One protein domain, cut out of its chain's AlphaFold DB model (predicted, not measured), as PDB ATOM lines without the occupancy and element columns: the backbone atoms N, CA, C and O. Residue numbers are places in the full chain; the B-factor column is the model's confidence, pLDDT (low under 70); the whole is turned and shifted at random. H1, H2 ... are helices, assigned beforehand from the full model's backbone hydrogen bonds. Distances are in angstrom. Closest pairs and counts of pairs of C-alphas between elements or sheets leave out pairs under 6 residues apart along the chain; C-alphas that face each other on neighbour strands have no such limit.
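This is residues 5 to 53 of the 56 residues of the protein "Ribulose 1,5-bisphosphate carboxylase" of Methanosarcinales archaeon (UniProt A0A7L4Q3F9). A long helix, H1, runs along one side of a small body, and two shorter helices, H2 and H3, pack on the same side of it. H3 points away from H1 at about a right angle and packs on it near Ala 19, while the short H2 packs on both H3 and residues 22 to 27 of H1. The printed part has 49 residues with three named helices in the order H1, H2, H3 and no named strand, and its class is all helix. The whole is compact, with a radius of gyration of the C-alphas of 9.9 A, and the C-alphas span 26 by 20 by 16 A along their three main axes.

H1, residues 13 to 28, touches H2, residues 33 to 37, with its residues 22 to 27 alone. The closest C-alphas of this pair are those of Ala 26 and Ile 33, 5.7 A apart, and the two centres are 11.0 A apart. H1 also touches H3, residues 41 to 51, with 12 pairs of C-alphas within 8 A. The closest C-alphas of H1 and H3 are those of Ala 19 and Leu 43, 4.2 A apart. The lines of H1 and H3 are about perpendicular, at 89 degrees. H2 touches H3, and their closest C-alphas are those of Ala 37 and Ala 44, 4.7 A apart. In H1, H2 and H3 every pair of backbone O of residue i and N of residue i+4 is within hydrogen-bond range.

The printed part begins at Gly 5, with its C-alpha at (38.074, -9.446, 86.986), and residues 5 to 12 come before H1. H1 has 16 residues, from C-alpha 13 at (35.840, -12.780, 79.104) to C-alpha 28 at (17.719, -6.204, 91.150), and is 22.7 A long from first to last C-alpha. H2 has 5 residues, from Ile 33 to Ala 37, and measures 6.0 A. H3 has 11 residues, from Arg 41 to Arg 51, measures 15.1 A, and ends with C-alpha 51 at (35.890, -16.797, 96.985).

The two C-alphas farthest apart are those of Gly 12 and Gly 30, at 27.4 A. The first and last printed C-alphas, those of Gly 5 and Lys 53, are 11.9 A apart. The printed part has no cut. The link from H1 to H2, 4 residues, is tight, and so is the link from H2 to H3, 3 residues. The mean pLDDT of the printed part is 91.4, and residues 52 to 53 are under 70, where the model's confidence is low.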
ATOM      1  N   GLY A   5      39.083  -8.533  86.428       78.69
ATOM      2  CA  GLY A   5      38.074  -9.446  86.986       78.69
ATOM      3  C   GLY A   5      37.132 -10.076  85.951       78.69
ATOM      4  O   GLY A   5      36.781 -11.241  86.088       78.69
ATOM      5  N   CYS A   6      36.780  -9.354  84.882       82.69
ATOM      6  CA  CYS A   6      35.942  -9.895  83.806       82.69
ATOM      7  C   CYS A   6      36.731 -10.890  82.931       82.69
ATOM      8  O   CYS A   6      36.237 -11.950  82.556       82.69
ATOM      9  N   HIS A   7      38.003 -10.584  82.659       85.88
ATOM     10  CA  HIS A   7      38.887 -11.451  81.876       85.88
ATOM     11  C   HIS A   7      39.408 -12.659  82.665       85.88
ATOM     12  O   HIS A   7      39.725 -13.680  82.066       85.88
ATOM     13  N   ALA A   8      39.480 -12.563  83.995       86.31
ATOM     14  CA  ALA A   8      39.985 -13.614  84.876       86.31
ATOM     15  C   ALA A   8      38.986 -14.755  85.120       86.31
ATOM     16  O   ALA A   8      39.302 -15.679  85.867       86.31
ATOM     17  N   HIS A   9      37.796 -14.706  84.518       90.06
ATOM     18  CA  HIS A   9      36.842 -15.801  84.615       90.06
ATOM     19  C   HIS A   9      37.439 -17.080  83.996       90.06
ATOM     20  O   HIS A   9      37.983 -17.010  82.889       90.06
ATOM     21  N   PRO A  10      37.304 -18.261  84.631       88.12
ATOM     22  CA  PRO A  10      37.922 -19.506  84.151       88.12
ATOM     23  C   PRO A  10      37.496 -19.904  82.729       88.12
ATOM     24  O   PRO A  10      38.232 -20.584  82.022       88.12
ATOM     25  N   ARG A  11      36.321 -19.447  82.284       90.38
ATOM     26  CA  ARG A  11      35.785 -19.657  80.923       90.38
ATOM     27  C   ARG A  11      35.954 -18.454  79.984       90.38
ATOM     28  O   ARG A  11      35.286 -18.372  78.955       90.38
ATOM     29  N   GLY A  12      36.832 -17.519  80.338       90.69
ATOM     30  CA  GLY A  12      37.170 -16.341  79.543       90.69
ATOM     31  C   GLY A  12      36.183 -15.178  79.669       90.69
ATOM     32  O   GLY A  12      35.168 -15.244  80.365       90.69
ATOM     33  N   THR A  13      36.487 -14.094  78.953       92.75
ATOM     34  CA  THR A  13      35.840 -12.780  79.104       92.75
ATOM     35  C   THR A  13      34.328 -12.801  78.925       92.75
ATOM     36  O   THR A  13      33.624 -12.131  79.672       92.75
ATOM     37  N   ARG A  14      33.802 -13.575  77.966       93.69
ATOM     38  CA  ARG A  14      32.349 -13.652  77.737       93.69
ATOM     39  C   ARG A  14      31.620 -14.200  78.963       93.69
ATOM     40  O   ARG A  14      30.594 -13.655  79.350       93.69
ATOM     41  N   ALA A  15      32.164 -15.251  79.570       94.38
ATOM     42  CA  ALA A  15      31.589 -15.844  80.768       94.38
ATOM     43  C   ALA A  15      31.739 -14.913  81.981       94.38
ATOM     44  O   ALA A  15      30.800 -14.761  82.752       94.38
ATOM     45  N   GLY A  16      32.865 -14.200  82.092       93.62
ATOM     46  CA  GLY A  16      33.033 -13.165  83.111       93.62
ATOM     47  C   GLY A  16      32.020 -12.030  82.980       93.62
ATOM     48  O   GLY A  16      31.411 -11.646  83.970       93.62
ATOM     49  N   ALA A  17      31.773 -11.534  81.766       94.19
ATOM     50  CA  ALA A  17      30.758 -10.511  81.526       94.19
ATOM     51  C   ALA A  17      29.351 -11.019  81.880       94.19
ATOM     52  O   ALA A  17      28.582 -10.296  82.508       94.19
ATOM     53  N   MET A  18      29.040 -12.274  81.538       94.94
ATOM     54  CA  MET A  18      27.766 -12.911  81.878       94.94
ATOM     55  C   MET A  18      27.566 -13.023  83.392       94.94
ATOM     56  O   MET A  18      26.515 -12.633  83.892       94.94
ATOM     57  N   ALA A  19      28.589 -13.465  84.130       95.19
ATOM     58  CA  ALA A  19      28.546 -13.555  85.588       95.19
ATOM     59  C   ALA A  19      28.242 -12.195  86.242       95.19
ATOM     60  O   ALA A  19      27.521 -12.123  87.233       95.19
ATOM     61  N   LEU A  20      28.742 -11.095  85.669       92.94
ATOM     62  CA  LEU A  20      28.462  -9.742  86.160       92.94
ATOM     63  C   LEU A  20      27.022  -9.303  85.911       92.94
ATOM     64  O   LEU A  20      26.412  -8.690  86.787       92.94
ATOM     65  N   VAL A  21      26.479  -9.621  84.736       94.94
ATOM     66  CA  VAL A  21      25.067  -9.366  84.428       94.94
ATOM     67  C   VAL A  21      24.184 -10.170  85.382       94.94
ATOM     68  O   VAL A  21      23.326  -9.586  86.035       94.94
ATOM     69  N   GLN A  22      24.469 -11.461  85.563       95.94
ATOM     70  CA  GLN A  22      23.735 -12.351  86.469       95.94
ATOM     71  C   GLN A  22      23.794 -11.867  87.930       95.94
ATOM     72  O   GLN A  22      22.780 -11.853  88.623       95.94
ATOM     73  N   ALA A  23      24.954 -11.396  88.396       94.25
ATOM     74  CA  ALA A  23      25.086 -10.787  89.721       94.25
ATOM     75  C   ALA A  23      24.216  -9.524  89.872       94.25
ATOM     76  O   ALA A  23      23.606  -9.301  90.919       94.25
ATOM     77  N   CYS A  24      24.141  -8.699  88.824       94.94
ATOM     78  CA  CYS A  24      23.301  -7.506  88.810       94.94
ATOM     79  C   CYS A  24      21.806  -7.861  88.802       94.94
ATOM     80  O   CYS A  24      21.028  -7.228  89.511       94.94
ATOM     81  N   GLU A  25      21.404  -8.890  88.056       96.25
ATOM     82  CA  GLU A  25      20.027  -9.394  88.052       96.25
ATOM     83  C   GLU A  25      19.609  -9.938  89.419       96.25
ATOM     84  O   GLU A  25      18.505  -9.644  89.874       96.25
ATOM     85  N   ALA A  26      20.484 -10.692  90.093       96.38
ATOM     86  CA  ALA A  26      20.234 -11.182  91.446       96.38
ATOM     87  C   ALA A  26      19.952 -10.018  92.410       96.38
ATOM     88  O   ALA A  26      18.942 -10.025  93.114       96.38
ATOM     89  N   TYR A  27      20.789  -8.974  92.357       95.81
ATOM     90  CA  TYR A  27      20.617  -7.763  93.159       95.81
ATOM     91  C   TYR A  27      19.302  -7.035  92.849       95.81
ATOM     92  O   TYR A  27      18.562  -6.686  93.765       95.81
ATOM     93  N   GLN A  28      18.971  -6.850  91.567       96.50
ATOM     94  CA  GLN A  28      17.719  -6.204  91.150       96.50
ATOM     95  C   GLN A  28      16.478  -6.985  91.596       96.50
ATOM     96  O   GLN A  28      15.456  -6.386  91.920       96.50
ATOM     97  N   LYS A  29      16.566  -8.319  91.634       94.69
ATOM     98  CA  LYS A  29      15.496  -9.204  92.109       94.69
ATOM     99  C   LYS A  29      15.451  -9.329  93.639       94.69
ATOM    100  O   LYS A  29      14.573 -10.018  94.148       94.69
ATOM    101  N   GLY A  30      16.378  -8.701  94.370       95.25
ATOM    102  CA  GLY A  30      16.484  -8.829  95.826       95.25
ATOM    103  C   GLY A  30      16.829 -10.247  96.293       95.25
ATOM    104  O   GLY A  30      16.521 -10.608  97.424       95.25
ATOM    105  N   MET A  31      17.427 -11.061  95.419       93.81
ATOM    106  CA  MET A  31      17.834 -12.429  95.724       93.81
ATOM    107  C   MET A  31      19.296 -12.480  96.152       93.81
ATOM    108  O   MET A  31      20.136 -11.724  95.658       93.81
ATOM    109  N   GLU A  32      19.618 -13.425  97.033       94.69
ATOM    110  CA  GLU A  32      21.010 -13.707  97.351       94.69
ATOM    111  C   GLU A  32      21.749 -14.230  96.120       94.69
ATOM    112  O   GLU A  32      21.261 -15.077  95.367       94.69
ATOM    113  N   ILE A  33      22.964 -13.725  95.926       93.31
ATOM    114  CA  ILE A  33      23.793 -14.059  94.769       93.31
ATOM    115  C   ILE A  33      24.154 -15.554  94.737       93.31
ATOM    116  O   ILE A  33      24.271 -16.124  93.658       93.31
ATOM    117  N   GLU A  34      24.273 -16.199  95.904       92.62
ATOM    118  CA  GLU A  34      24.514 -17.642  96.041       92.62
ATOM    119  C   GLU A  34      23.290 -18.471  95.627       92.62
ATOM    120  O   GLU A  34      23.449 -19.509  94.985       92.62
ATOM    121  N   GLU A  35      22.075 -17.999  95.917       94.81
ATOM    122  CA  GLU A  35      20.840 -18.645  95.458       94.81
ATOM    123  C   GLU A  35      20.687 -18.508  93.942       94.81
ATOM    124  O   GLU A  35      20.410 -19.492  93.258       94.81
ATOM    125  N   TYR A  36      20.951 -17.318  93.395       94.94
ATOM    126  CA  TYR A  36      20.896 -17.093  91.950       94.94
ATOM    127  C   TYR A  36      21.954 -17.915  91.200       94.94
ATOM    128  O   TYR A  36      21.694 -18.434  90.116       94.94
ATOM    129  N   ALA A  37      23.135 -18.093  91.797       95.25
ATOM    130  CA  ALA A  37      24.228 -18.866  91.220       95.25
ATOM    131  C   ALA A  37      23.907 -20.353  91.024       95.25
ATOM    132  O   ALA A  37      24.482 -20.968  90.131       95.25
ATOM    133  N   LYS A  38      22.983 -20.938  91.798       94.44
ATOM    134  CA  LYS A  38      22.625 -22.365  91.673       94.44
ATOM    135  C   LYS A  38      22.158 -22.742  90.267       94.44
ATOM    136  O   LYS A  38      22.461 -23.838  89.807       94.44
ATOM    137  N   ASP A  39      21.459 -21.829  89.598       94.75
ATOM    138  CA  ASP A  39      20.949 -22.020  88.233       94.75
ATOM    139  C   ASP A  39      21.836 -21.347  87.165       94.75
ATOM    140  O   ASP A  39      21.735 -21.620  85.973       94.75
ATOM    141  N   HIS A  40      22.774 -20.496  87.590       95.50
ATOM    142  CA  HIS A  40      23.606 -19.684  86.707       95.50
ATOM    143  C   HIS A  40      25.071 -20.102  86.804       95.50
ATOM    144  O   HIS A  40      25.831 -19.637  87.656       95.50
ATOM    145  N   ARG A  41      25.479 -20.976  85.879       95.00
ATOM    146  CA  ARG A  41      26.808 -21.594  85.885       95.00
ATOM    147  C   ARG A  41      27.954 -20.579  85.868       95.00
ATOM    148  O   ARG A  41      28.905 -20.763  86.620       95.00
ATOM    149  N   GLU A  42      27.892 -19.531  85.042       94.75
ATOM    150  CA  GLU A  42      28.953 -18.514  85.015       94.75
ATOM    151  C   GLU A  42      29.073 -17.766  86.346       94.75
ATOM    152  O   GLU A  42      30.177 -17.557  86.842       94.75
ATOM    153  N   LEU A  43      27.949 -17.409  86.967       94.44
ATOM    154  CA  LEU A  43      27.951 -16.783  88.282       94.44
ATOM    155  C   LEU A  43      28.510 -17.720  89.365       94.44
ATOM    156  O   LEU A  43      29.329 -17.282  90.171       94.44
ATOM    157  N   ALA A  44      28.133 -19.001  89.364       95.19
ATOM    158  CA  ALA A  44      28.670 -19.989  90.302       95.19
ATOM    159  C   ALA A  44      30.186 -20.174  90.150       95.19
ATOM    160  O   ALA A  44      30.922 -20.114  91.138       95.19
ATOM    161  N   GLU A  45      30.658 -20.343  88.913       94.00
ATOM    162  CA  GLU A  45      32.084 -20.480  88.603       94.00
ATOM    163  C   GLU A  45      32.858 -19.216  89.024       94.00
ATOM    164  O   GLU A  45      33.940 -19.321  89.609       94.00
ATOM    165  N   ALA A  46      32.291 -18.024  88.807       93.12
ATOM    166  CA  ALA A  46      32.873 -16.767  89.263       93.12
ATOM    167  C   ALA A  46      32.952 -16.686  90.797       93.12
ATOM    168  O   ALA A  46      34.015 -16.374  91.341       93.12
ATOM    169  N   ILE A  47      31.856 -16.983  91.506       92.62
ATOM    170  CA  ILE A  47      31.819 -16.956  92.975       92.62
ATOM    171  C   ILE A  47      32.860 -17.915  93.539       92.62
ATOM    172  O   ILE A  47      33.646 -17.506  94.389       92.62
ATOM    173  N   GLU A  48      32.926 -19.156  93.054       91.12
ATOM    174  CA  GLU A  48      33.903 -20.128  93.545       91.12
ATOM    175  C   GLU A  48      35.345 -19.658  93.295       91.12
ATOM    176  O   GLU A  48      36.191 -19.703  94.198       91.12
ATOM    177  N   PHE A  49      35.618 -19.152  92.089       89.50
ATOM    178  CA  PHE A  49      36.941 -18.683  91.688       89.50
ATOM    179  C   PHE A  49      37.433 -17.506  92.543       89.50
ATOM    180  O   PHE A  49      38.573 -17.508  93.015       89.50
ATOM    181  N   PHE A  50      36.581 -16.505  92.783       85.56
ATOM    182  CA  PHE A  50      36.956 -15.318  93.555       85.56
ATOM    183  C   PHE A  50      36.849 -15.524  95.074       85.56
ATOM    184  O   PHE A  50      37.616 -14.911  95.818       85.56
ATOM    185  N   ARG A  51      35.988 -16.429  95.559       83.38
ATOM    186  CA  ARG A  51      35.890 -16.797  96.985       83.38
ATOM    187  C   ARG A  51      37.170 -17.459  97.488       83.38
ATOM    188  O   ARG A  51      37.630 -17.126  98.579       83.38
ATOM    189  N   LYS A  52      37.808 -18.306  96.670       66.19
ATOM    190  CA  LYS A  52      39.117 -18.917  96.976       66.19
ATOM    191  C   LYS A  52      40.260 -17.896  97.097       66.19
ATOM    192  O   LYS A  52      41.274 -18.205  97.710       66.19
ATOM    193  N   LYS A  53      40.112 -16.673  96.568       59.31
ATOM    194  CA  LYS A  53      41.137 -15.618  96.682       59.31
ATOM    195  C   LYS A  53      41.131 -14.855  98.016       59.31
ATOM    196  O   LYS A  53      42.045 -14.064  98.229       59.31
TER     197      LYS A  53